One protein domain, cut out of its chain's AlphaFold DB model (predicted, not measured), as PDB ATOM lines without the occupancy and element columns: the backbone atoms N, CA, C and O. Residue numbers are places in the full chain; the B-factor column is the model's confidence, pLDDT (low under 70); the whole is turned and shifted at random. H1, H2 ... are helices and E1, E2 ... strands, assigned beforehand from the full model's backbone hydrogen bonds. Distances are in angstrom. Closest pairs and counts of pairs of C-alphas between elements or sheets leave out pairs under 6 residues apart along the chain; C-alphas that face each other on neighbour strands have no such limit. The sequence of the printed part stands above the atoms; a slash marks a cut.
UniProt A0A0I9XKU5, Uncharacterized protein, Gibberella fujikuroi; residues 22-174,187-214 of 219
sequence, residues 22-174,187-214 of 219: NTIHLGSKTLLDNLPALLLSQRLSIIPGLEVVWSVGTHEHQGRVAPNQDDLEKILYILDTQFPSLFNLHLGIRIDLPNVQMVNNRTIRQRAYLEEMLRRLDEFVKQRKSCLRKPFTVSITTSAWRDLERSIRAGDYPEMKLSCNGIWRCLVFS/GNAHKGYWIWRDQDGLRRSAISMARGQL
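Overview. This is residues 22 to 174 and 187 to 214 of the 219 residues of an uncharacterized protein of Gibberella fujikuroi (UniProt A0A0I9XKU5). A twisted sheet of seven strands forms the core, with H4 and H5 side by side and H6 farther along on one face, and H7 alone on the other. Hairpin E3 and E4 follows E2 beyond one end of the sheet, hairpin E6 and E7 lies still farther out, and the short helices H1, H2 and H3 link E1 to E2. The printed part has 181 residues, of mixed class, in the order E1 H1 H2 H3 E2 E3 E4 H4 E5 E6 E7 H5 E8 H6 E9 E10 E11 H7. The mixed sheet runs E1 E2 E5 E8 E11 E10 E9. The whole is compact, with a radius of gyration of the C-alphas of 16.9 A and spans of 57 by 40 by 30 A.

Arrangement. E1, residues 23 to 26, E2, 49 to 56, E5, 88 to 95, E8, 137 to 140, and E11, 192 to 197, are successive parallel neighbours; within hydrogen-bond range are N 24 and O 49 at 2.9 A, N 52 and O 90 at 2.9 A, N 91 and O 137 at 2.8 A, and N 138 and O 194 at 2.8 A. E10, 166 to 170, is antiparallel to E11, with N 167 and O 195 2.9 A apart, and forms a hairpin with E9, 160 to 162, with N 161 and O 168 2.9 A apart. H4, 69 to 82, is over E2 and E5 at a height over the sheet of 10.0 A. H5, 115 to 127, is over E11 at 9.9 A and touches H4, closest at the C-alphas of Gln 69 and Met 117, 7.0 A, at a shallow tilt of 15 degrees, the same way. H6, 142 to 154, is on the same face at 7.4 A. H7, 200 to 212, is on the opposite face at 9.4 A, giving three layers, helices on both faces of a sheet. E8, H6 and E9 form a split strand-helix-strand unit, E11 and E10 lying between its strands, with a right-handed crossover. E1 and E2 form another strand-helix-strand unit with H1, 29 to 33, which only grazes the sheet, and H2, 35 to 38, and H3, 41 to 46, which are not on it. E2 runs on into E3, 58 to 61, at 60 degrees; E3 and E4, 64 to 67, are a hairpin, with N 59 and O 66 2.9 A apart. E6, 100 to 103, and E7, 106 to 109, are another, with N 101 and O 108 2.9 A apart. Every O i to N i+4 pair is within hydrogen-bond range in the helices but H2, too short for one.

Along the chain. E1 begins at C-alpha 23, (-4.403, 42.689, 6.134), and H7 ends at C-alpha 212, (5.155, 33.627, 7.029). From first to last C-alpha, E5 measures 22.4 A, E2 21.8 A and H4 19.9 A.

Size, cuts and confidence. The C-alphas of Asn 104 and Leu 214 are the farthest apart, 58.3 A. Residues 175 to 186 are not printed, a gap of 14.5 A between C-alphas 174 and 187; no link printed whole is long. Mean pLDDT of the printed part is 81.8, with 25 residues under 70, among them 199 to 214.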
ATOM      1  N   ASN A  22      -6.253  39.650   2.719       89.19
ATOM      2  CA  ASN A  22      -5.232  40.641   3.060       89.19
ATOM      3  C   ASN A  22      -5.464  41.285   4.426       89.19
ATOM      4  O   ASN A  22      -6.588  41.419   4.905       89.19
ATOM      5  N   THR A  23      -4.365  41.744   5.020       90.19
ATOM      6  CA  THR A  23      -4.403  42.689   6.134       90.19
ATOM      7  C   THR A  23      -4.497  44.101   5.561       90.19
ATOM      8  O   THR A  23      -3.639  44.513   4.783       90.19
ATOM      9  N   ILE A  24      -5.538  44.845   5.926       89.50
ATOM     10  CA  ILE A  24      -5.747  46.214   5.446       89.50
ATOM     11  C   ILE A  24      -5.122  47.203   6.430       89.50
ATOM     12  O   ILE A  24      -5.365  47.129   7.633       89.50
ATOM     13  N   HIS A  25      -4.340  48.154   5.920       88.00
ATOM     14  CA  HIS A  25      -3.719  49.201   6.731       88.00
ATOM     15  C   HIS A  25      -4.503  50.514   6.599       88.00
ATOM     16  O   HIS A  25      -4.650  51.044   5.497       88.00
ATOM     17  N   LEU A  26      -4.982  51.063   7.717       83.94
ATOM     18  CA  LEU A  26      -5.761  52.301   7.774       83.94
ATOM     19  C   LEU A  26      -5.089  53.316   8.706       83.94
ATOM     20  O   LEU A  26      -5.109  53.193   9.925       83.94
ATOM     21  N   GLY A  27      -4.482  54.353   8.128       72.50
ATOM     22  CA  GLY A  27      -3.747  55.376   8.885       72.50
ATOM     23  C   GLY A  27      -4.473  56.711   9.065       72.50
ATOM     24  O   GLY A  27      -3.880  57.645   9.598       72.50
ATOM     25  N   SER A  28      -5.709  56.847   8.574       73.69
ATOM     26  CA  SER A  28      -6.418  58.132   8.526       73.69
ATOM     27  C   SER A  28      -7.752  58.065   9.258       73.69
ATOM     28  O   SER A  28      -8.637  57.302   8.867       73.69
ATOM     29  N   LYS A  29      -7.916  58.931  10.267       72.00
ATOM     30  CA  LYS A  29      -9.176  59.121  11.006       72.00
ATOM     31  C   LYS A  29     -10.343  59.403  10.056       72.00
ATOM     32  O   LYS A  29     -11.375  58.753  10.154       72.00
ATOM     33  N   THR A  30     -10.149  60.282   9.071       77.75
ATOM     34  CA  THR A  30     -11.188  60.634   8.091       77.75
ATOM     35  C   THR A  30     -11.619  59.438   7.245       77.75
ATOM     36  O   THR A  30     -12.803  59.309   6.943       77.75
ATOM     37  N   LEU A  31     -10.685  58.555   6.870       80.06
ATOM     38  CA  LEU A  31     -11.032  57.337   6.131       80.06
ATOM     39  C   LEU A  31     -11.862  56.389   6.996       80.06
ATOM     40  O   LEU A  31     -12.837  55.830   6.511       80.06
ATOM     41  N   LEU A  32     -11.501  56.241   8.269       76.88
ATOM     42  CA  LEU A  32     -12.187  55.350   9.203       76.88
ATOM     43  C   LEU A  32     -13.587  55.850   9.569       76.88
ATOM     44  O   LEU A  32     -14.532  55.068   9.583       76.88
ATOM     45  N   ASP A  33     -13.740  57.155   9.791       78.31
ATOM     46  CA  ASP A  33     -15.040  57.771  10.067       78.31
ATOM     47  C   ASP A  33     -16.005  57.659   8.866       78.31
ATOM     48  O   ASP A  33     -17.219  57.628   9.053       78.31
ATOM     49  N   ASN A  34     -15.481  57.557   7.638       83.31
ATOM     50  CA  ASN A  34     -16.272  57.476   6.402       83.31
ATOM     51  C   ASN A  34     -16.222  56.098   5.728       83.31
ATOM     52  O   ASN A  34     -16.659  55.950   4.586       83.31
ATOM     53  N   LEU A  35     -15.702  55.079   6.411       81.75
ATOM     54  CA  LEU A  35     -15.473  53.760   5.826       81.75
ATOM     55  C   LEU A  35     -16.733  53.144   5.178       81.75
ATOM     56  O   LEU A  35     -16.614  52.639   4.060       81.75
ATOM     57  N   PRO A  36     -17.939  53.253   5.781       81.00
ATOM     58  CA  PRO A  36     -19.172  52.744   5.172       81.00
ATOM     59  C   PRO A  36     -19.575  53.445   3.866       81.00
ATOM     60  O   PRO A  36     -20.299  52.867   3.061       81.00
ATOM     61  N   ALA A  37     -19.124  54.685   3.645       86.94
ATOM     62  CA  ALA A  37     -19.366  55.419   2.402       86.94
ATOM     63  C   ALA A  37     -18.331  55.080   1.315       86.94
ATOM     64  O   ALA A  37     -18.601  55.249   0.127       86.94
ATOM     65  N   LEU A  38     -17.147  54.603   1.713       86.25
ATOM     66  CA  LEU A  38     -16.035  54.284   0.813       86.25
ATOM     67  C   LEU A  38     -16.037  52.819   0.367       86.25
ATOM     68  O   LEU A  38     -15.642  52.509  -0.758       86.25
ATOM     69  N   LEU A  39     -16.468  51.909   1.242       88.06
ATOM     70  CA  LEU A  39     -16.485  50.473   0.997       88.06
ATOM     71  C   LEU A  39     -17.842  49.881   1.368       88.06
ATOM     72  O   LEU A  39     -18.404  50.160   2.422       88.06
ATOM     73  N   LEU A  40     -18.338  48.996   0.504       89.88
ATOM     74  CA  LEU A  40     -19.553  48.230   0.764       89.88
ATOM     75  C   LEU A  40     -19.384  47.385   2.031       89.88
ATOM     76  O   LEU A  40     -18.358  46.722   2.192       89.88
ATOM     77  N   SER A  41     -20.420  47.311   2.870       89.12
ATOM     78  CA  SER A  41     -20.410  46.521   4.110       89.12
ATOM     79  C   SER A  41     -20.031  45.056   3.880       89.12
ATOM     80  O   SER A  41     -19.323  44.473   4.691       89.12
ATOM     81  N   GLN A  42     -20.417  44.478   2.737       90.25
ATOM     82  CA  GLN A  42     -20.014  43.122   2.354       90.25
ATOM     83  C   GLN A  42     -18.485  42.975   2.272       90.25
ATOM     84  O   GLN A  42     -17.939  41.977   2.731       90.25
ATOM     85  N   ARG A  43     -17.776  43.981   1.746       90.94
ATOM     86  CA  ARG A  43     -16.307  43.966   1.648       90.94
ATOM     87  C   ARG A  43     -15.660  44.106   3.014       90.94
ATOM     88  O   ARG A  43     -14.702  43.407   3.299       90.94
ATOM     89  N   LEU A  44     -16.213  44.969   3.861       91.25
ATOM     90  CA  LEU A  44     -15.739  45.132   5.235       91.25
ATOM     91  C   LEU A  44     -15.914  43.845   6.041       91.25
ATOM     92  O   LEU A  44     -15.024  43.449   6.789       91.25
ATOM     93  N   SER A  45     -17.025  43.143   5.803       91.25
ATOM     94  CA  SER A  45     -17.363  41.917   6.516       91.25
ATOM     95  C   SER A  45     -16.414  40.755   6.250       91.25
ATOM     96  O   SER A  45     -16.306  39.885   7.107       91.25
ATOM     97  N   ILE A  46     -15.713  40.743   5.111       93.56
ATOM     98  CA  ILE A  46     -14.775  39.670   4.759       93.56
ATOM     99  C   ILE A  46     -13.328  39.978   5.152       93.56
ATOM    100  O   ILE A  46     -12.501  39.080   5.063       93.56
ATOM    101  N   ILE A  47     -13.012  41.200   5.605       93.94
ATOM    102  CA  ILE A  47     -11.635  41.578   5.956       93.94
ATOM    103  C   ILE A  47     -11.149  40.755   7.163       93.94
ATOM    104  O   ILE A  47     -11.701  40.893   8.260       93.94
ATOM    105  N   PRO A  48     -10.095  39.931   6.999       93.00
ATOM    106  CA  PRO A  48      -9.592  39.064   8.061       93.00
ATOM    107  C   PRO A  48      -8.636  39.781   9.022       93.00
ATOM    108  O   PRO A  48      -8.489  39.387  10.184       93.00
ATOM    109  N   GLY A  49      -7.946  40.811   8.521       92.50
ATOM    110  CA  GLY A  49      -6.850  41.479   9.203       92.50
ATOM    111  C   GLY A  49      -6.892  42.990   9.042       92.50
ATOM    112  O   GLY A  49      -7.117  43.496   7.944       92.50
ATOM    113  N   LEU A  50      -6.624  43.709  10.127       91.50
ATOM    114  CA  LEU A  50      -6.601  45.165  10.134       91.50
ATOM    115  C   LEU A  50      -5.418  45.681  10.949       91.50
ATOM    116  O   LEU A  50      -5.197  45.254  12.080       91.50
ATOM    117  N   GLU A  51      -4.705  46.649  10.387       91.62
ATOM    118  CA  GLU A  51      -3.769  47.486  11.127       91.62
ATOM    119  C   GLU A  51      -4.229  48.929  11.027       91.62
ATOM    120  O   GLU A  51      -4.305  49.500   9.941       91.62
ATOM    121  N   VAL A  52      -4.564  49.527  12.160       88.19
ATOM    122  CA  VAL A  52      -5.150  50.862  12.194       88.19
ATOM    123  C   VAL A  52      -4.382  51.754  13.145       88.19
ATOM    124  O   VAL A  52      -4.006  51.326  14.231       88.19
ATOM    125  N   VAL A  53      -4.149  53.005  12.753       86.31
ATOM    126  CA  VAL A  53      -3.569  54.022  13.635       86.31
ATOM    127  C   VAL A  53      -4.602  55.107  13.893       86.31
ATOM    128  O   VAL A  53      -5.086  55.747  12.961       86.31
ATOM    129  N   TRP A  54      -4.902  55.343  15.165       85.31
ATOM    130  CA  TRP A  54      -5.883  56.310  15.619       85.31
ATOM    131  C   TRP A  54      -5.282  57.327  16.569       85.31
ATOM    132  O   TRP A  54      -4.470  56.977  17.419       85.31
ATOM    133  N   SER A  55      -5.700  58.583  16.433       85.12
ATOM    134  CA  SER A  55      -5.313  59.648  17.361       85.12
ATOM    135  C   SER A  55      -6.435  59.887  18.359       85.12
ATOM    136  O   SER A  55      -7.579  60.097  17.952       85.12
ATOM    137  N   VAL A  56      -6.096  59.808  19.640       87.00
ATOM    138  CA  VAL A  56      -7.011  59.993  20.764       87.00
ATOM    139  C   VAL A  56      -6.614  61.283  21.464       87.00
ATOM    140  O   VAL A  56      -5.439  61.465  21.812       87.00
ATOM    141  N   GLY A  57      -7.592  62.173  21.652       87.06
ATOM    142  CA  GLY A  57      -7.382  63.408  22.397       87.06
ATOM    143  C   GLY A  57      -6.979  63.127  23.845       87.06
ATOM    144  O   GLY A  57      -7.044  61.997  24.328       87.06
ATOM    145  N   THR A  58      -6.565  64.156  24.573       88.31
ATOM    146  CA  THR A  58      -6.168  64.008  25.975       88.31
ATOM    147  C   THR A  58      -6.856  65.025  26.868       88.31
ATOM    148  O   THR A  58      -7.283  66.087  26.422       88.31
ATOM    149  N   HIS A  59      -6.978  64.684  28.147       86.69
ATOM    150  CA  HIS A  59      -7.461  65.584  29.186       86.69
ATOM    151  C   HIS A  59      -6.625  65.431  30.459       86.69
ATOM    152  O   HIS A  59      -5.878  64.462  30.630       86.69
ATOM    153  N   GLU A  60      -6.712  66.426  31.338       86.19
ATOM    154  CA  GLU A  60      -6.075  66.370  32.648       86.19
ATOM    155  C   GLU A  60      -6.896  65.487  33.595       86.19
ATOM    156  O   GLU A  60      -8.115  65.612  33.683       86.19
ATOM    157  N   HIS A  61      -6.214  64.590  34.299       85.19
ATOM    158  CA  HIS A  61      -6.793  63.718  35.308       85.19
ATOM    159  C   HIS A  61      -5.851  63.654  36.511       85.19
ATOM    160  O   HIS A  61      -4.820  62.981  36.459       85.19
ATOM    161  N   GLN A  62      -6.191  64.363  37.591       85.38
ATOM    162  CA  GLN A  62      -5.426  64.370  38.847       85.38
ATOM    163  C   GLN A  62      -3.929  64.694  38.642       85.38
ATOM    164  O   GLN A  62      -3.045  64.007  39.159       85.38
ATOM    165  N   GLY A  63      -3.618  65.707  37.825       82.19
ATOM    166  CA  GLY A  63      -2.237  66.081  37.493       82.19
ATOM    167  C   GLY A  63      -1.507  65.118  36.543       82.19
ATOM    168  O   GLY A  63      -0.296  65.245  36.333       82.19
ATOM    169  N   ARG A  64      -2.218  64.149  35.958       85.31
ATOM    170  CA  ARG A  64      -1.746  63.252  34.893       85.31
ATOM    171  C   ARG A  64      -2.512  63.504  33.598       85.31
ATOM    172  O   ARG A  64      -3.519  64.202  33.577       85.31
ATOM    173  N   VAL A  65      -2.030  62.910  32.513       87.50
ATOM    174  CA  VAL A  65      -2.667  62.978  31.195       87.50
ATOM    175  C   VAL A  65      -3.422  61.701  30.912       87.50
ATOM    176  O   VAL A  65      -2.795  60.654  30.749       87.50
ATOM    177  N   ALA A  66      -4.740  61.782  30.808       89.25
ATOM    178  CA  ALA A  66      -5.571  60.651  30.432       89.25
ATOM    179  C   ALA A  66      -5.995  60.760  28.955       89.25
ATOM    180  O   ALA A  66      -6.345  61.853  28.497       89.25
ATOM    181  N   PRO A  67      -5.981  59.651  28.191       90.62
ATOM    182  CA  PRO A  67      -6.639  59.588  26.890       90.62
ATOM    183  C   PRO A  67      -8.139  59.889  27.020       90.62
ATOM    184  O   PRO A  67      -8.772  59.509  28.006       90.62
ATOM    185  N   ASN A  68      -8.708  60.566  26.026       90.88
ATOM    186  CA  ASN A  68     -10.147  60.757  25.909       90.88
ATOM    187  C   ASN A  68     -10.831  59.390  25.715       90.88
ATOM    188  O   ASN A  68     -10.475  58.630  24.813       90.88
ATOM    189  N   GLN A  69     -11.783  59.073  26.593       88.81
ATOM    190  CA  GLN A  69     -12.445  57.769  26.591       88.81
ATOM    191  C   GLN A  69     -13.499  57.653  25.492       88.81
ATOM    192  O   GLN A  69     -13.586  56.602  24.869       88.81
ATOM    193  N   ASP A  70     -14.225  58.728  25.184       90.19
ATOM    194  CA  ASP A  70     -15.247  58.724  24.130       90.19
ATOM    195  C   ASP A  70     -14.625  58.424  22.758       90.19
ATOM    196  O   ASP A  70     -15.152  57.630  21.978       90.19
ATOM    197  N   ASP A  71     -13.455  59.014  22.484       89.00
ATOM    198  CA  ASP A  71     -12.665  58.725  21.287       89.00
ATOM    199  C   ASP A  71     -12.283  57.239  21.225       89.00
ATOM    200  O   ASP A  71     -12.425  56.613  20.175       89.00
ATOM    201  N   LEU A  72     -11.819  56.657  22.337       90.44
ATOM    202  CA  LEU A  72     -11.453  55.241  22.407       90.44
ATOM    203  C   LEU A  72     -12.667  54.330  22.188       90.44
ATOM    204  O   LEU A  72     -12.606  53.413  21.370       90.44
ATOM    205  N   GLU A  73     -13.773  54.587  22.881       91.88
ATOM    206  CA  GLU A  73     -15.000  53.794  22.781       91.88
ATOM    207  C   GLU A  73     -15.575  53.827  21.363       91.88
ATOM    208  O   GLU A  73     -15.948  52.782  20.823       91.88
ATOM    209  N   LYS A  74     -15.549  54.991  20.701       89.75
ATOM    210  CA  LYS A  74     -15.964  55.126  19.299       89.75
ATOM    211  C   LYS A  74     -15.164  54.200  18.378       89.75
ATOM    212  O   LYS A  74     -15.734  53.564  17.492       89.75
ATOM    213  N   ILE A  75     -13.850  54.110  18.584       89.56
ATOM    214  CA  ILE A  75     -12.960  53.264  17.776       89.56
ATOM    215  C   ILE A  75     -13.290  51.797  17.985       89.56
ATOM    216  O   ILE A  75     -13.466  51.059  17.017       89.56
ATOM    217  N   LEU A  76     -13.381  51.377  19.246       91.50
ATOM    218  CA  LEU A  76     -13.674  49.992  19.593       91.50
ATOM    219  C   LEU A  76     -15.046  49.575  19.051       91.50
ATOM    220  O   LEU A  76     -15.170  48.480  18.509       91.50
ATOM    221  N   TYR A  77     -16.036  50.471  19.081       90.88
ATOM    222  CA  TYR A  77     -17.350  50.250  18.478       90.88
ATOM    223  C   TYR A  77     -17.295  50.083  16.951       90.88
ATOM    224  O   TYR A  77     -17.919  49.175  16.400       90.88
ATOM    225  N   ILE A  78     -16.532  50.924  16.243       89.31
ATOM    226  CA  ILE A  78     -16.344  50.802  14.785       89.31
ATOM    227  C   ILE A  78     -15.684  49.465  14.441       89.31
ATOM    228  O   ILE A  78     -16.147  48.757  13.545       89.31
ATOM    229  N   LEU A  79     -14.622  49.107  15.170       89.62
ATOM    230  CA  LEU A  79     -13.944  47.825  15.007       89.62
ATOM    231  C   LEU A  79     -14.899  46.662  15.266       89.62
ATOM    232  O   LEU A  79     -14.845  45.671  14.534       89.62
ATOM    233  N   ASP A  80     -15.783  46.802  16.259       88.31
ATOM    234  CA  ASP A  80     -16.714  45.747  16.626       88.31
ATOM    235  C   ASP A  80     -17.800  45.507  15.570       88.31
ATOM    236  O   ASP A  80     -18.087  44.370  15.198       88.31
ATOM    237  N   THR A  81     -18.356  46.596  15.044       88.81
ATOM    238  CA  THR A  81     -19.537  46.572  14.172       88.81
ATOM    239  C   THR A  81     -19.214  46.405  12.693       88.81
ATOM    240  O   THR A  81     -19.959  45.736  11.978       88.81
ATOM    241  N   GLN A  82     -18.122  47.003  12.205       89.00
ATOM    242  CA  GLN A  82     -17.824  47.036  10.769       89.00
ATOM    243  C   GLN A  82     -16.956  45.863  10.303       89.00
ATOM    244  O   GLN A  82     -16.987  45.518   9.123       89.00
ATOM    245  N   PHE A  83     -16.213  45.227  11.215       90.81
ATOM    246  CA  PHE A  83     -15.260  44.159  10.901       90.81
ATOM    247  C   PHE A  83     -15.560  42.879  11.706       90.81
ATOM    248  O   PHE A  83     -14.830  42.549  12.652       90.81
ATOM    249  N   PRO A  84     -16.639  42.148  11.366       90.25
ATOM    250  CA  PRO A  84     -17.041  40.926  12.065       90.25
ATOM    251  C   PRO A  84     -16.077  39.743  11.871       90.25
ATOM    252  O   PRO A  84     -15.914  38.944  12.787       90.25
ATOM    253  N   SER A  85     -15.405  39.629  10.718       91.06
ATOM    254  CA  SER A  85     -14.481  38.512  10.422       91.06
ATOM    255  C   SER A  85     -13.039  38.763  10.872       91.06
ATOM    256  O   SER A  85     -12.127  38.016  10.514       91.06
ATOM    257  N   LEU A  86     -12.819  39.819  11.654       89.75
ATOM    258  CA  LEU A  86     -11.491  40.246  12.051       89.75
ATOM    259  C   LEU A  86     -10.881  39.276  13.066       89.75
ATOM    260  O   LEU A  86     -11.290  39.234  14.227       89.75
ATOM    261  N   PHE A  87      -9.856  38.540  12.644       89.06
ATOM    262  CA  PHE A  87      -9.116  37.625  13.515       89.06
ATOM    263  C   PHE A  87      -7.670  38.064  13.776       89.06
ATOM    264  O   PHE A  87      -6.998  37.470  14.627       89.06
ATOM    265  N   ASN A  88      -7.189  39.077  13.047       90.06
ATOM    266  CA  ASN A  88      -5.893  39.722  13.234       90.06
ATOM    267  C   ASN A  88      -6.081  41.241  13.356       90.06
ATOM    268  O   ASN A  88      -6.575  41.876  12.428       90.06
ATOM    269  N   LEU A  89      -5.688  41.831  14.485       91.50
ATOM    270  CA  LEU A  89      -5.875  43.261  14.728       91.50
ATOM    271  C   LEU A  89      -4.647  43.879  15.393       91.50
ATOM    272  O   LEU A  89      -4.264  43.494  16.503       91.50
ATOM    273  N   HIS A  90      -4.102  44.894  14.727       91.94
ATOM    274  CA  HIS A  90      -3.145  45.838  15.286       91.94
ATOM    275  C   HIS A  90      -3.788  47.225  15.417       91.94
ATOM    276  O   HIS A  90      -4.261  47.791  14.433       91.94
ATOM    277  N   LEU A  91      -3.814  47.772  16.631       91.88
ATOM    278  CA  LEU A  91      -4.346  49.102  16.929       91.88
ATOM    279  C   LEU A  91      -3.227  50.011  17.446       91.88
ATOM    280  O   LEU A  91      -2.804  49.914  18.592       91.88
ATOM    281  N   GLY A  92      -2.752  50.935  16.625       91.00
ATOM    282  CA  GLY A  92      -1.902  52.038  17.053       91.00
ATOM    283  C   GLY A  92      -2.719  53.175  17.651       91.00
ATOM    284  O   GLY A  92      -3.462  53.836  16.944       91.00
ATOM    285  N   ILE A  93      -2.544  53.455  18.935       89.50
ATOM    286  CA  ILE A  93      -3.129  54.590  19.644       89.50
ATOM    287  C   ILE A  93      -2.066  55.684  19.768       89.50
ATOM    288  O   ILE A  93      -1.127  55.609  20.567       89.50
ATOM    289  N   ARG A  94      -2.229  56.732  18.969       87.31
ATOM    290  CA  ARG A  94      -1.495  57.985  19.104       87.31
ATOM    291  C   ARG A  94      -2.191  58.819  20.164       87.31
ATOM    292  O   ARG A  94      -3.272  59.350  19.950       87.31
ATOM    293  N   ILE A  95      -1.561  58.896  21.322       84.50
ATOM    294  CA  ILE A  95      -2.001  59.761  22.408       84.50
ATOM    295  C   ILE A  95      -1.342  61.112  22.151       84.50
ATOM    296  O   ILE A  95      -0.105  61.192  22.177       84.50
ATOM    297  N   ASP A  96      -2.149  62.132  21.851       73.12
ATOM    298  CA  ASP A  96      -1.668  63.490  21.591       73.12
ATOM    299  C   ASP A  96      -1.070  64.073  22.879       73.12
ATOM    300  O   ASP A  96      -1.760  64.552  23.779       73.12
ATOM    301  N   LEU A  97       0.253  63.960  22.985       65.25
ATOM    302  CA  LEU A  97       1.067  64.444  24.096       65.25
ATOM    303  C   LEU A  97       1.999  65.536  23.554       65.25
ATOM    304  O   LEU A  97       2.669  65.296  22.545       65.25
ATOM    305  N   PRO A  98       2.077  66.707  24.221       60.50
ATOM    306  CA  PRO A  98       2.403  66.751  25.646       60.50
ATOM    307  C   PRO A  98       1.530  67.705  26.483       60.50
ATOM    308  O   PRO A  98       1.557  68.913  26.266       60.50
ATOM    309  N   ASN A  99       0.887  67.208  27.548       62.88
ATOM    310  CA  ASN A  99       0.392  68.123  28.583       62.88
ATOM    311  C   ASN A  99       1.573  68.518  29.467       62.88
ATOM    312  O   ASN A  99       2.111  67.740  30.265       62.88
ATOM    313  N   VAL A 100       2.024  69.739  29.238       70.62
ATOM    314  CA  VAL A 100       2.987  70.423  30.080       70.62
ATOM    315  C   VAL A 100       2.210  71.214  31.115       70.62
ATOM    316  O   VAL A 100       1.339  72.006  30.764       70.62
ATOM    317  N   GLN A 101       2.575  71.053  32.380       70.62
ATOM    318  CA  GLN A 101       2.139  71.952  33.436       70.62
ATOM    319  C   GLN A 101       3.260  72.940  33.751       70.62
ATOM    320  O   GLN A 101       4.410  72.546  33.951       70.62
ATOM    321  N   MET A 102       2.925  74.228  33.802       71.44
ATOM    322  CA  MET A 102       3.839  75.266  34.267       71.44
ATOM    323  C   MET A 102       3.782  75.328  35.792       71.44
ATOM    324  O   MET A 102       2.762  75.699  36.362       71.44
ATOM    325  N   VAL A 103       4.882  74.974  36.455       74.12
ATOM    326  CA  VAL A 103       5.027  75.083  37.912       74.12
ATOM    327  C   VAL A 103       6.265  75.922  38.198       74.12
ATOM    328  O   VAL A 103       7.366  75.543  37.808       74.12
ATOM    329  N   ASN A 104       6.104  77.073  38.855       79.38
ATOM    330  CA  ASN A 104       7.202  77.992  39.203       79.38
ATOM    331  C   ASN A 104       8.115  78.341  38.003       79.38
ATOM    332  O   ASN A 104       9.336  78.215  38.089       79.38
ATOM    333  N   ASN A 105       7.526  78.723  36.861       78.94
ATOM    334  CA  ASN A 105       8.224  78.974  35.585       78.94
ATOM    335  C   ASN A 105       9.023  77.780  35.021       78.94
ATOM    336  O   ASN A 105       9.873  77.961  34.149       78.94
ATOM    337  N   ARG A 106       8.746  76.550  35.472       76.12
ATOM    338  CA  ARG A 106       9.302  75.317  34.903       76.12
ATOM    339  C   ARG A 106       8.211  74.500  34.221       76.12
ATOM    340  O   ARG A 106       7.168  74.217  34.805       76.12
ATOM    341  N   THR A 107       8.506  74.079  32.999       74.69
ATOM    342  CA  THR A 107       7.724  73.122  32.212       74.69
ATOM    343  C   THR A 107       7.904  71.725  32.798       74.69
ATOM    344  O   THR A 107       8.958  71.109  32.631       74.69
ATOM    345  N   ILE A 108       6.882  71.206  33.477       77.50
ATOM    346  CA  ILE A 108       6.852  69.826  33.963       77.50
ATOM    347  C   ILE A 108       5.975  69.006  33.024       77.50
ATOM    348  O   ILE A 108       4.792  69.287  32.840       77.50
ATOM    349  N   ARG A 109       6.555  67.962  32.429       82.88
ATOM    350  CA  ARG A 109       5.790  66.978  31.662       82.88
ATOM    351  C   ARG A 109       4.927  66.157  32.622       82.88
ATOM    352  O   ARG A 109       5.465  65.471  33.493       82.88
ATOM    353  N   GLN A 110       3.617  66.152  32.402       82.50
ATOM    354  CA  GLN A 110       2.712  65.255  33.112       82.50
ATOM    355  C   GLN A 110       2.864  63.807  32.614       82.50
ATOM    356  O   GLN A 110       3.139  63.544  31.436       82.50
ATOM    357  N   ARG A 111       2.728  62.847  33.534       87.19
ATOM    358  CA  ARG A 111       2.769  61.411  33.209       87.19
ATOM    359  C   ARG A 111       1.438  60.965  32.612       87.19
ATOM    360  O   ARG A 111       0.403  61.519  32.968       87.19
ATOM    361  N   ALA A 112       1.459  59.950  31.758       88.62
ATOM    362  CA  ALA A 112       0.239  59.341  31.241       88.62
ATOM    363  C   ALA A 112      -0.492  58.526  32.326       88.62
ATOM    364  O   ALA A 112       0.132  57.792  33.094       88.62
ATOM    365  N   TYR A 113      -1.817  58.638  32.366       90.44
ATOM    366  CA  TYR A 113      -2.727  57.791  33.126       90.44
ATOM    367  C   TYR A 113      -3.473  56.885  32.141       90.44
ATOM    368  O   TYR A 113      -4.292  57.353  31.356       90.44
ATOM    369  N   LEU A 114      -3.122  55.597  32.130       91.19
ATOM    370  CA  LEU A 114      -3.563  54.638  31.107       91.19
ATOM    371  C   LEU A 114      -4.547  53.585  31.628       91.19
ATOM    372  O   LEU A 114      -5.025  52.778  30.843       91.19
ATOM    373  N   GLU A 115      -4.833  53.574  32.927       91.50
ATOM    374  CA  GLU A 115      -5.579  52.503  33.592       91.50
ATOM    375  C   GLU A 115      -6.964  52.281  32.975       91.50
ATOM    376  O   GLU A 115      -7.290  51.167  32.574       91.50
ATOM    377  N   GLU A 116      -7.731  53.355  32.788       91.25
ATOM    378  CA  GLU A 116      -9.072  53.262  32.206       91.25
ATOM    379  C   GLU A 116      -9.041  52.816  30.735       91.25
ATOM    380  O   GLU A 116      -9.810  51.950  30.326       91.25
ATOM    381  N   MET A 117      -8.078  53.316  29.950       93.31
ATOM    382  CA  MET A 117      -7.870  52.860  28.569       93.31
ATOM    383  C   MET A 117      -7.558  51.356  28.531       93.31
ATOM    384  O   MET A 117      -8.130  50.624  27.728       93.31
ATOM    385  N   LEU A 118      -6.661  50.882  29.401       93.94
ATOM    386  CA  LEU A 118      -6.307  49.465  29.489       93.94
ATOM    387  C   LEU A 118      -7.516  48.616  29.894       93.94
ATOM    388  O   LEU A 118      -7.749  47.576  29.288       93.94
ATOM    389  N   ARG A 119      -8.330  49.085  30.846       93.81
ATOM    390  CA  ARG A 119      -9.571  48.423  31.266       93.81
ATOM    391  C   ARG A 119     -10.548  48.246  30.099       93.81
ATOM    392  O   ARG A 119     -11.074  47.152  29.909       93.81
ATOM    393  N   ARG A 120     -10.741  49.283  29.275       94.31
ATOM    394  CA  ARG A 120     -11.586  49.212  28.067       94.31
ATOM    395  C   ARG A 120     -11.036  48.258  27.011       94.31
ATOM    396  O   ARG A 120     -11.792  47.491  26.417       94.31
ATOM    397  N   LEU A 121      -9.721  48.256  26.805       94.06
ATOM    398  CA  LEU A 121      -9.076  47.294  25.909       94.06
ATOM    399  C   LEU A 121      -9.247  45.852  26.406       94.06
ATOM    400  O   LEU A 121      -9.471  44.952  25.600       94.06
ATOM    401  N   ASP A 122      -9.205  45.618  27.718       93.56
ATOM    402  CA  ASP A 122      -9.437  44.291  28.294       93.56
ATOM    403  C   ASP A 122     -10.859  43.792  28.025       93.56
ATOM    404  O   ASP A 122     -11.042  42.628  27.665       93.56
ATOM    405  N   GLU A 123     -11.863  44.657  28.202       93.06
ATOM    406  CA  GLU A 123     -13.269  44.365  27.889       93.06
ATOM    407  C   GLU A 123     -13.426  43.998  26.409       93.06
ATOM    408  O   GLU A 123     -13.982  42.946  26.085       93.06
ATOM    409  N   PHE A 124     -12.841  44.800  25.519       92.56
ATOM    410  CA  PHE A 124     -12.869  44.569  24.078       92.56
ATOM    411  C   PHE A 124     -12.223  43.234  23.671       92.56
ATOM    412  O   PHE A 124     -12.808  42.454  22.915       92.56
ATOM    413  N   VAL A 125     -11.037  42.918  24.201       91.12
ATOM    414  CA  VAL A 125     -10.350  41.649  23.901       91.12
ATOM    415  C   VAL A 125     -11.137  40.457  24.444       91.12
ATOM    416  O   VAL A 125     -11.234  39.431  23.770       91.12
ATOM    417  N   LYS A 126     -11.739  40.579  25.634       90.00
ATOM    418  CA  LYS A 126     -12.612  39.536  26.196       90.00
ATOM    419  C   LYS A 126     -13.836  39.296  25.315       90.00
ATOM    420  O   LYS A 126     -14.160  38.138  25.062       90.00
ATOM    421  N   GLN A 127     -14.467  40.360  24.817       89.81
ATOM    422  CA  GLN A 127     -15.624  40.277  23.925       89.81
ATOM    423  C   GLN A 127     -15.278  39.592  22.594       89.81
ATOM    424  O   GLN A 127     -16.039  38.753  22.118       89.81
ATOM    425  N   ARG A 128     -14.100  39.873  22.025       86.38
ATOM    426  CA  ARG A 128     -13.648  39.311  20.737       86.38
ATOM    427  C   ARG A 128     -12.820  38.029  20.843       86.38
ATOM    428  O   ARG A 128     -12.271  37.559  19.845       86.38
ATOM    429  N   LYS A 129     -12.745  37.421  22.029       80.56
ATOM    430  CA  LYS A 129     -11.879  36.265  22.317       80.56
ATOM    431  C   LYS A 129     -12.127  35.052  21.410       80.56
ATOM    432  O   LYS A 129     -11.188  34.304  21.147       80.56
ATOM    433  N   SER A 130     -13.364  34.834  20.965       79.69
ATOM    434  CA  SER A 130     -13.732  33.735  20.057       79.69
ATOM    435  C   SER A 130     -13.383  34.011  18.591       79.69
ATOM    436  O   SER A 130     -13.257  33.069  17.813       79.69
ATOM    437  N   CYS A 131     -13.215  35.281  18.215       82.31
ATOM    438  CA  CYS A 131     -12.959  35.712  16.842       82.31
ATOM    439  C   CYS A 131     -11.459  35.877  16.557       82.31
ATOM    440  O   CYS A 131     -10.998  35.589  15.453       82.31
ATOM    441  N   LEU A 132     -10.680  36.314  17.552       81.88
ATOM    442  CA  LEU A 132      -9.243  36.552  17.412       81.88
ATOM    443  C   LEU A 132      -8.455  35.235  17.384       81.88
ATOM    444  O   LEU A 132      -8.400  34.502  18.369       81.88
ATOM    445  N   ARG A 133      -7.795  34.959  16.252       82.19
ATOM    446  CA  ARG A 133      -6.869  33.820  16.097       82.19
ATOM    447  C   ARG A 133      -5.439  34.181  16.490       82.19
ATOM    448  O   ARG A 133      -4.671  33.309  16.881       82.19
ATOM    449  N   LYS A 134      -5.079  35.461  16.366       83.75
ATOM    450  CA  LYS A 134      -3.785  36.013  16.781       83.75
ATOM    451  C   LYS A 134      -3.974  36.938  17.983       83.75
ATOM    452  O   LYS A 134      -5.049  37.529  18.109       83.75
ATOM    453  N   PRO A 135      -2.963  37.090  18.859       84.31
ATOM    454  CA  PRO A 135      -3.035  38.057  19.942       84.31
ATOM    455  C   PRO A 135      -3.337  39.447  19.401       84.31
ATOM    456  O   PRO A 135      -2.639  39.943  18.510       84.31
ATOM    457  N   PHE A 136      -4.365  40.079  19.968       89.75
ATOM    458  CA  PHE A 136      -4.577  41.502  19.764       89.75
ATOM    459  C   PHE A 136      -3.281  42.239  20.098       89.75
ATOM    460  O   PHE A 136      -2.549  41.875  21.023       89.75
ATOM    461  N   THR A 137      -2.969  43.245  19.296       91.75
ATOM    462  CA  THR A 137      -1.764  44.027  19.493       91.75
ATOM    463  C   THR A 137      -2.125  45.497  19.501       91.75
ATOM    464  O   THR A 137      -2.706  46.001  18.545       91.75
ATOM    465  N   VAL A 138      -1.756  46.198  20.566       92.88
ATOM    466  CA  VAL A 138      -1.909  47.643  20.680       92.88
ATOM    467  C   VAL A 138      -0.537  48.304  20.678       92.88
ATOM    468  O   VAL A 138       0.400  47.836  21.313       92.88
ATOM    469  N   SER A 139      -0.398  49.400  19.955       91.94
ATOM    470  CA  SER A 139       0.799  50.237  19.937       91.94
ATOM    471  C   SER A 139       0.453  51.570  20.585       91.94
ATOM    472  O   SER A 139      -0.553  52.156  20.217       91.94
ATOM    473  N   ILE A 140       1.254  52.080  21.518       90.69
ATOM    474  CA  ILE A 140       1.009  53.394  22.145       90.69
ATOM    475  C   ILE A 140       2.194  54.335  21.949       90.69
ATOM    476  O   ILE A 140       3.334  53.881  21.857       90.69
ATOM    477  N   THR A 141       1.953  55.649  21.923       88.25
ATOM    478  CA  THR A 141       3.017  56.658  21.764       88.25
ATOM    479  C   THR A 141       4.186  56.413  22.734       88.25
ATOM    480  O   THR A 141       3.986  56.122  23.916       88.25
ATOM    481  N   THR A 142       5.429  56.586  22.262       86.81
ATOM    482  CA  THR A 142       6.668  56.316  23.026       86.81
ATOM    483  C   THR A 142       6.700  56.959  24.423       86.81
ATOM    484  O   THR A 142       7.244  56.394  25.375       86.81
ATOM    485  N   SER A 143       6.125  58.150  24.575       85.75
ATOM    486  CA  SER A 143       6.009  58.851  25.856       85.75
ATOM    487  C   SER A 143       5.141  58.086  26.860       85.75
ATOM    488  O   SER A 143       5.596  57.872  27.986       85.75
ATOM    489  N   ALA A 144       3.946  57.654  26.454       89.56
ATOM    490  CA  ALA A 144       3.022  56.862  27.265       89.56
ATOM    491  C   ALA A 144       3.598  55.476  27.581       89.56
ATOM    492  O   ALA A 144       3.550  55.034  28.726       89.56
ATOM    493  N   TRP A 145       4.254  54.849  26.599       90.94
ATOM    494  CA  TRP A 145       4.982  53.595  26.788       90.94
ATOM    495  C   TRP A 145       5.999  53.663  27.929       90.94
ATOM    496  O   TRP A 145       6.026  52.803  28.804       90.94
ATOM    497  N   ARG A 146       6.851  54.695  27.932       89.50
ATOM    498  CA  ARG A 146       7.887  54.871  28.964       89.50
ATOM    499  C   ARG A 146       7.293  55.100  30.352       89.50
ATOM    500  O   ARG A 146       7.917  54.721  31.338       89.50
ATOM    501  N   ASP A 147       6.138  55.755  30.438       90.50
ATOM    502  CA  ASP A 147       5.454  55.953  31.716       90.50
ATOM    503  C   ASP A 147       4.876  54.630  32.230       90.50
ATOM    504  O   ASP A 147       5.094  54.300  33.394       90.50
ATOM    505  N   LEU A 148       4.258  53.837  31.348       91.75
ATOM    506  CA  LEU A 148       3.763  52.500  31.672       91.75
ATOM    507  C   LEU A 148       4.892  51.558  32.109       91.75
ATOM    508  O   LEU A 148       4.791  50.917  33.149       91.75
ATOM    509  N   GLU A 149       6.003  51.526  31.368       91.88
ATOM    510  CA  GLU A 149       7.181  50.727  31.717       91.88
ATOM    511  C   GLU A 149       7.704  51.068  33.121       91.88
ATOM    512  O   GLU A 149       8.060  50.168  33.883       91.88
ATOM    513  N   ARG A 150       7.729  52.357  33.490       91.25
ATOM    514  CA  ARG A 150       8.135  52.774  34.842       91.25
ATOM    515  C   ARG A 150       7.168  52.275  35.912       91.25
ATOM    516  O   ARG A 150       7.644  51.796  36.935       91.25
ATOM    517  N   SER A 151       5.859  52.359  35.681       91.12
ATOM    518  CA  SER A 151       4.857  51.842  36.622       91.12
ATOM    519  C   SER A 151       4.932  50.324  36.792       91.12
ATOM    520  O   SER A 151       4.879  49.832  37.913       91.12
ATOM    521  N   ILE A 152       5.165  49.569  35.713       91.19
ATOM    522  CA  ILE A 152       5.371  48.112  35.806       91.19
ATOM    523  C   ILE A 152       6.610  47.797  36.651       91.19
ATOM    524  O   ILE A 152       6.552  46.955  37.542       91.19
ATOM    525  N   ARG A 153       7.730  48.499  36.424       91.12
ATOM    526  CA  ARG A 153       8.958  48.324  37.225       91.12
ATOM    527  C   ARG A 153       8.779  48.717  38.693       91.12
ATOM    528  O   ARG A 153       9.510  48.204  39.531       91.12
ATOM    529  N   ALA A 154       7.844  49.618  38.992       91.56
ATOM    530  CA  ALA A 154       7.479  49.998  40.354       91.56
ATOM    531  C   ALA A 154       6.550  48.977  41.042       91.56
ATOM    532  O   ALA A 154       6.383  49.049  42.255       91.56
ATOM    533  N   GLY A 155       5.994  48.016  40.295       88.38
ATOM    534  CA  GLY A 155       5.090  46.988  40.815       88.38
ATOM    535  C   GLY A 155       3.601  47.336  40.724       88.38
ATOM    536  O   GLY A 155       2.791  46.577  41.244       88.38
ATOM    537  N   ASP A 156       3.226  48.426  40.042       88.00
ATOM    538  CA  ASP A 156       1.826  48.881  39.938       88.00
ATOM    539  C   ASP A 156       0.935  47.907  39.134       88.00
ATOM    540  O   ASP A 156      -0.283  47.919  39.281       88.00
ATOM    541  N   TYR A 157       1.537  47.073  38.273       86.62
ATOM    542  CA  TYR A 157       0.840  46.187  37.327       86.62
ATOM    543  C   TYR A 157       1.388  44.748  37.389       86.62
ATOM    544  O   TYR A 157       2.210  44.366  36.547       86.62
ATOM    545  N   PRO A 158       0.976  43.933  38.376       83.56
ATOM    546  CA  PRO A 158       1.474  42.563  38.552       83.56
ATOM    547  C   PRO A 158       1.084  41.609  37.409       83.56
ATOM    548  O   PRO A 158       1.743  40.594  37.187       83.56
ATOM    549  N   GLU A 159       0.025  41.920  36.663       84.56
ATOM    550  CA  GLU A 159      -0.453  41.151  35.512       84.56
ATOM    551  C   GLU A 159       0.321  41.430  34.212       84.56
ATOM    552  O   GLU A 159       0.089  40.766  33.193       84.56
ATOM    553  N   MET A 160       1.226  42.414  34.226       88.88
ATOM    554  CA  MET A 160       2.015  42.817  33.068       88.88
ATOM    555  C   MET A 160       3.451  42.304  33.141       88.88
ATOM    556  O   MET A 160       4.129  42.429  34.159       88.88
ATOM    557  N   LYS A 161       3.961  41.790  32.018       86.56
ATOM    558  CA  LYS A 161       5.355  41.340  31.899       86.56
ATOM    559  C   LYS A 161       6.099  42.123  30.829       86.56
ATOM    560  O   LYS A 161       5.658  42.212  29.683       86.56
ATOM    561  N   LEU A 162       7.253  42.665  31.208       85.81
ATOM    562  CA  LEU A 162       8.166  43.331  30.285       85.81
ATOM    563  C   LEU A 162       8.908  42.292  29.436       85.81
ATOM    564  O   LEU A 162       9.515  41.362  29.959       85.81
ATOM    565  N   SER A 163       8.893  42.497  28.126       80.06
ATOM    566  CA  SER A 163       9.741  41.828  27.142       80.06
ATOM    567  C   SER A 163      10.634  42.871  26.460       80.06
ATOM    568  O   SER A 163      10.442  44.076  26.624       80.06
ATOM    569  N   CYS A 164      11.627  42.434  25.684       67.81
ATOM    570  CA  CYS A 164      12.669  43.301  25.122       67.81
ATOM    571  C   CYS A 164      12.131  44.500  24.320       67.81
ATOM    572  O   CYS A 164      12.796  45.528  24.256       67.81
ATOM    573  N   ASN A 165      10.944  44.383  23.713       70.12
ATOM    574  CA  ASN A 165      10.317  45.452  22.926       70.12
ATOM    575  C   ASN A 165       8.790  45.556  23.106       70.12
ATOM    576  O   ASN A 165       8.155  46.365  22.435       70.12
ATOM    577  N   GLY A 166       8.204  44.755  23.997       86.44
ATOM    578  CA  GLY A 166       6.757  44.647  24.183       86.44
ATOM    579  C   GLY A 166       6.399  44.404  25.647       86.44
ATOM    580  O   GLY A 166       7.249  44.024  26.448       86.44
ATOM    581  N   ILE A 167       5.142  44.634  25.997       90.81
ATOM    582  CA  ILE A 167       4.568  44.409  27.318       90.81
ATOM    583  C   ILE A 167       3.450  43.417  27.076       90.81
ATOM    584  O   ILE A 167       2.516  43.699  26.322       90.81
ATOM    585  N   TRP A 168       3.564  42.248  27.686       91.12
ATOM    586  CA  TRP A 168       2.478  41.286  27.690       91.12
ATOM    587  C   TRP A 168       1.498  41.670  28.790       91.12
ATOM    588  O   TRP A 168       1.898  41.729  29.955       91.12
ATOM    589  N   ARG A 169       0.233  41.912  28.441       91.69
ATOM    590  CA  ARG A 169      -0.846  42.101  29.416       91.69
ATOM    591  C   ARG A 169      -1.676  40.829  29.496       91.69
ATOM    592  O   ARG A 169      -2.369  40.468  28.544       91.69
ATOM    593  N   CYS A 170      -1.590  40.142  30.632       88.56
ATOM    594  CA  CYS A 170      -2.323  38.906  30.859       88.56
ATOM    595  C   CYS A 170      -3.765  39.197  31.301       88.56
ATOM    596  O   CYS A 170      -3.985  39.967  32.231       88.56
ATOM    597  N   LEU A 171      -4.744  38.550  30.667       86.62
ATOM    598  CA  LEU A 171      -6.170  38.642  31.014       86.62
ATOM    599  C   LEU A 171      -6.703  37.386  31.707       86.62
ATOM    600  O   LEU A 171      -7.822  37.391  32.220       86.62
ATOM    601  N   VAL A 172      -5.926  36.301  31.705       77.06
ATOM    602  CA  VAL A 172      -6.272  35.044  32.373       77.06
ATOM    603  C   VAL A 172      -5.394  34.892  33.604       77.06
ATOM    604  O   VAL A 172      -4.183  34.702  33.501       77.06
ATOM    605  N   PHE A 173      -6.008  34.930  34.781       57.19
ATOM    606  CA  PHE A 173      -5.316  34.574  36.009       57.19
ATOM    607  C   PHE A 173      -5.196  33.047  36.077       57.19
ATOM    608  O   PHE A 173      -6.168  32.350  36.355       57.19
ATOM    609  N   SER A 174      -4.014  32.514  35.773       52.00
ATOM    610  CA  SER A 174      -3.690  31.109  36.027       52.00
ATOM    611  C   SER A 174      -2.390  31.039  36.822       52.00
ATOM    612  O   SER A 174      -1.346  31.411  36.281       52.00
ATOM    613  N   GLY A 187       2.831  34.311  22.719       60.00
ATOM    614  CA  GLY A 187       1.607  34.984  23.153       60.00
ATOM    615  C   GLY A 187       0.352  34.259  22.651       60.00
ATOM    616  O   GLY A 187       0.114  34.105  21.459       60.00
ATOM    617  N   ASN A 188      -0.507  33.815  23.563       69.12
ATOM    618  CA  ASN A 188      -1.754  33.154  23.176       69.12
ATOM    619  C   ASN A 188      -2.898  34.180  23.124       69.12
ATOM    620  O   ASN A 188      -3.168  34.846  24.127       69.12
ATOM    621  N   ALA A 189      -3.603  34.264  21.989       67.00
ATOM    622  CA  ALA A 189      -4.726  35.186  21.773       67.00
ATOM    623  C   ALA A 189      -5.831  35.067  22.836       67.00
ATOM    624  O   ALA A 189      -6.538  36.025  23.134       67.00
ATOM    625  N   HIS A 190      -5.955  33.896  23.458       71.75
ATOM    626  CA  HIS A 190      -6.943  33.623  24.491       71.75
ATOM    627  C   HIS A 190      -6.490  34.001  25.908       71.75
ATOM    628  O   HIS A 190      -7.318  33.967  26.827       71.75
ATOM    629  N   LYS A 191      -5.201  34.315  26.101       82.44
ATOM    630  CA  LYS A 191      -4.597  34.611  27.410       82.44
ATOM    631  C   LYS A 191      -4.360  36.100  27.652       82.44
ATOM    632  O   LYS A 191      -4.271  36.496  28.810       82.44
ATOM    633  N   GLY A 192      -4.269  36.920  26.608       88.62
ATOM    634  CA  GLY A 192      -3.958  38.339  26.751       88.62
ATOM    635  C   GLY A 192      -3.660  39.025  25.426       88.62
ATOM    636  O   GLY A 192      -4.023  38.525  24.361       88.62
ATOM    637  N   TYR A 193      -2.997  40.173  25.508       91.88
ATOM    638  CA  TYR A 193      -2.599  40.949  24.341       91.88
ATOM    639  C   TYR A 193      -1.253  41.637  24.534       91.88
ATOM    640  O   TYR A 193      -0.772  41.833  25.655       91.88
ATOM    641  N   TRP A 194      -0.647  42.009  23.410       91.94
ATOM    642  CA  TRP A 194       0.613  42.733  23.400       91.94
ATOM    643  C   TRP A 194       0.384  44.232  23.352       91.94
ATOM    644  O   TRP A 194      -0.372  44.724  22.520       91.94
ATOM    645  N   ILE A 195       1.115  44.962  24.184       93.00
ATOM    646  CA  ILE A 195       1.293  46.404  24.057       93.00
ATOM    647  C   ILE A 195       2.696  46.614  23.476       93.00
ATOM    648  O   ILE A 195       3.645  45.976  23.933       93.00
ATOM    649  N   TRP A 196       2.851  47.503  22.498       91.31
ATOM    650  CA  TRP A 196       4.133  47.870  21.891       91.31
ATOM    651  C   TRP A 196       4.401  49.363  21.988       91.31
ATOM    652  O   TRP A 196       3.494  50.200  22.051       91.31
ATOM    653  N   ARG A 197       5.691  49.689  21.950       88.31
ATOM    654  CA  ARG A 197       6.169  51.056  21.813       88.31
ATOM    655  C   ARG A 197       5.947  51.531  20.376       88.31
ATOM    656  O   ARG A 197       6.564  51.011  19.457       88.31
ATOM    657  N   ASP A 198       5.114  52.551  20.208       79.88
ATOM    658  CA  ASP A 198       4.896  53.266  18.946       79.88
ATOM    659  C   ASP A 198       4.601  52.325  17.757       79.88
ATOM    660  O   ASP A 198       4.136  51.194  17.932       79.88
ATOM    661  N   GLN A 199       4.868  52.763  16.528       62.59
ATOM    662  CA  GLN A 199       4.702  51.948  15.322       62.59
ATOM    663  C   GLN A 199       5.665  50.747  15.199       62.59
ATOM    664  O   GLN A 199       5.645  50.070  14.167       62.59
ATOM    665  N   ASP A 200       6.471  50.410  16.216       57.16
ATOM    666  CA  ASP A 200       7.322  49.208  16.170       57.16
ATOM    667  C   ASP A 200       6.486  47.921  16.006       57.16
ATOM    668  O   ASP A 200       6.954  46.950  15.407       57.16
ATOM    669  N   GLY A 201       5.218  47.945  16.442       51.22
ATOM    670  CA  GLY A 201       4.230  46.892  16.184       51.22
ATOM    671  C   GLY A 201       3.844  46.738  14.703       51.22
ATOM    672  O   GLY A 201       3.858  45.615  14.201       51.22
ATOM    673  N   LEU A 202       3.606  47.841  13.972       51.94
ATOM    674  CA  LEU A 202       3.311  47.811  12.523       51.94
ATOM    675  C   LEU A 202       4.505  47.270  11.727       51.94
ATOM    676  O   LEU A 202       4.360  46.409  10.860       51.94
ATOM    677  N   ARG A 203       5.723  47.725  12.059       49.91
ATOM    678  CA  ARG A 203       6.950  47.266  11.387       49.91
ATOM    679  C   ARG A 203       7.191  45.769  11.586       49.91
ATOM    680  O   ARG A 203       7.625  45.101  10.654       49.91
ATOM    681  N   ARG A 204       6.906  45.218  12.771       47.22
ATOM    682  CA  ARG A 204       7.097  43.783  13.048       47.22
ATOM    683  C   ARG A 204       5.962  42.901  12.549       47.22
ATOM    684  O   ARG A 204       6.262  41.792  12.120       47.22
ATOM    685  N   SER A 205       4.716  43.371  12.551       44.22
ATOM    686  CA  SER A 205       3.600  42.662  11.911       44.22
ATOM    687  C   SER A 205       3.866  42.497  10.408       44.22
ATOM    688  O   SER A 205       3.820  41.378   9.896       44.22
ATOM    689  N   ALA A 206       4.334  43.557   9.737       42.28
ATOM    690  CA  ALA A 206       4.785  43.498   8.345       42.28
ATOM    691  C   ALA A 206       5.952  42.506   8.121       42.28
ATOM    692  O   ALA A 206       5.939  41.739   7.159       42.28
ATOM    693  N   ILE A 207       6.941  42.455   9.025       39.66
ATOM    694  CA  ILE A 207       8.090  41.527   8.930       39.66
ATOM    695  C   ILE A 207       7.701  40.071   9.268       39.66
ATOM    696  O   ILE A 207       8.212  39.135   8.653       39.66
ATOM    697  N   SER A 208       6.793  39.855  10.224       39.34
ATOM    698  CA  SER A 208       6.245  38.537  10.576       39.34
ATOM    699  C   SER A 208       5.398  37.969   9.433       39.34
ATOM    700  O   SER A 208       5.529  36.789   9.113       39.34
ATOM    701  N   MET A 209       4.614  38.815   8.754       37.47
ATOM    702  CA  MET A 209       3.872  38.443   7.546       37.47
ATOM    703  C   MET A 209       4.805  38.126   6.365       37.47
ATOM    704  O   MET A 209       4.586  37.126   5.685       37.47
ATOM    705  N   ALA A 210       5.896  38.879   6.179       35.00
ATOM    706  CA  ALA A 210       6.908  38.576   5.161       35.00
ATOM    707  C   ALA A 210       7.653  37.250   5.423       35.00
ATOM    708  O   ALA A 210       7.990  36.531   4.486       35.00
ATOM    709  N   ARG A 211       7.885  36.883   6.693       33.72
ATOM    710  CA  ARG A 211       8.481  35.583   7.057       33.72
ATOM    711  C   ARG A 211       7.498  34.415   6.954       33.72
ATOM    712  O   ARG A 211       7.920  33.320   6.602       33.72
ATOM    713  N   GLY A 212       6.205  34.640   7.199       31.66
ATOM    714  CA  GLY A 212       5.155  33.627   7.029       31.66
ATOM    715  C   GLY A 212       4.886  33.228   5.570       31.66
ATOM    716  O   GLY A 212       4.318  32.168   5.335       31.66
ATOM    717  N   GLN A 213       5.325  34.037   4.599       34.41
ATOM    718  CA  GLN A 213       5.278  33.725   3.163       34.41
ATOM    719  C   GLN A 213       6.558  33.051   2.629       34.41
ATOM    720  O   GLN A 213       6.614  32.700   1.454       34.41
ATOM    721  N   LEU A 214       7.582  32.845   3.469       28.36
ATOM    722  CA  LEU A 214       8.874  32.258   3.080       28.36
ATOM    723  C   LEU A 214       9.099  30.840   3.628       28.36
ATOM    724  O   LEU A 214      10.241  30.433   3.840       28.36
TER     725      LEU A 214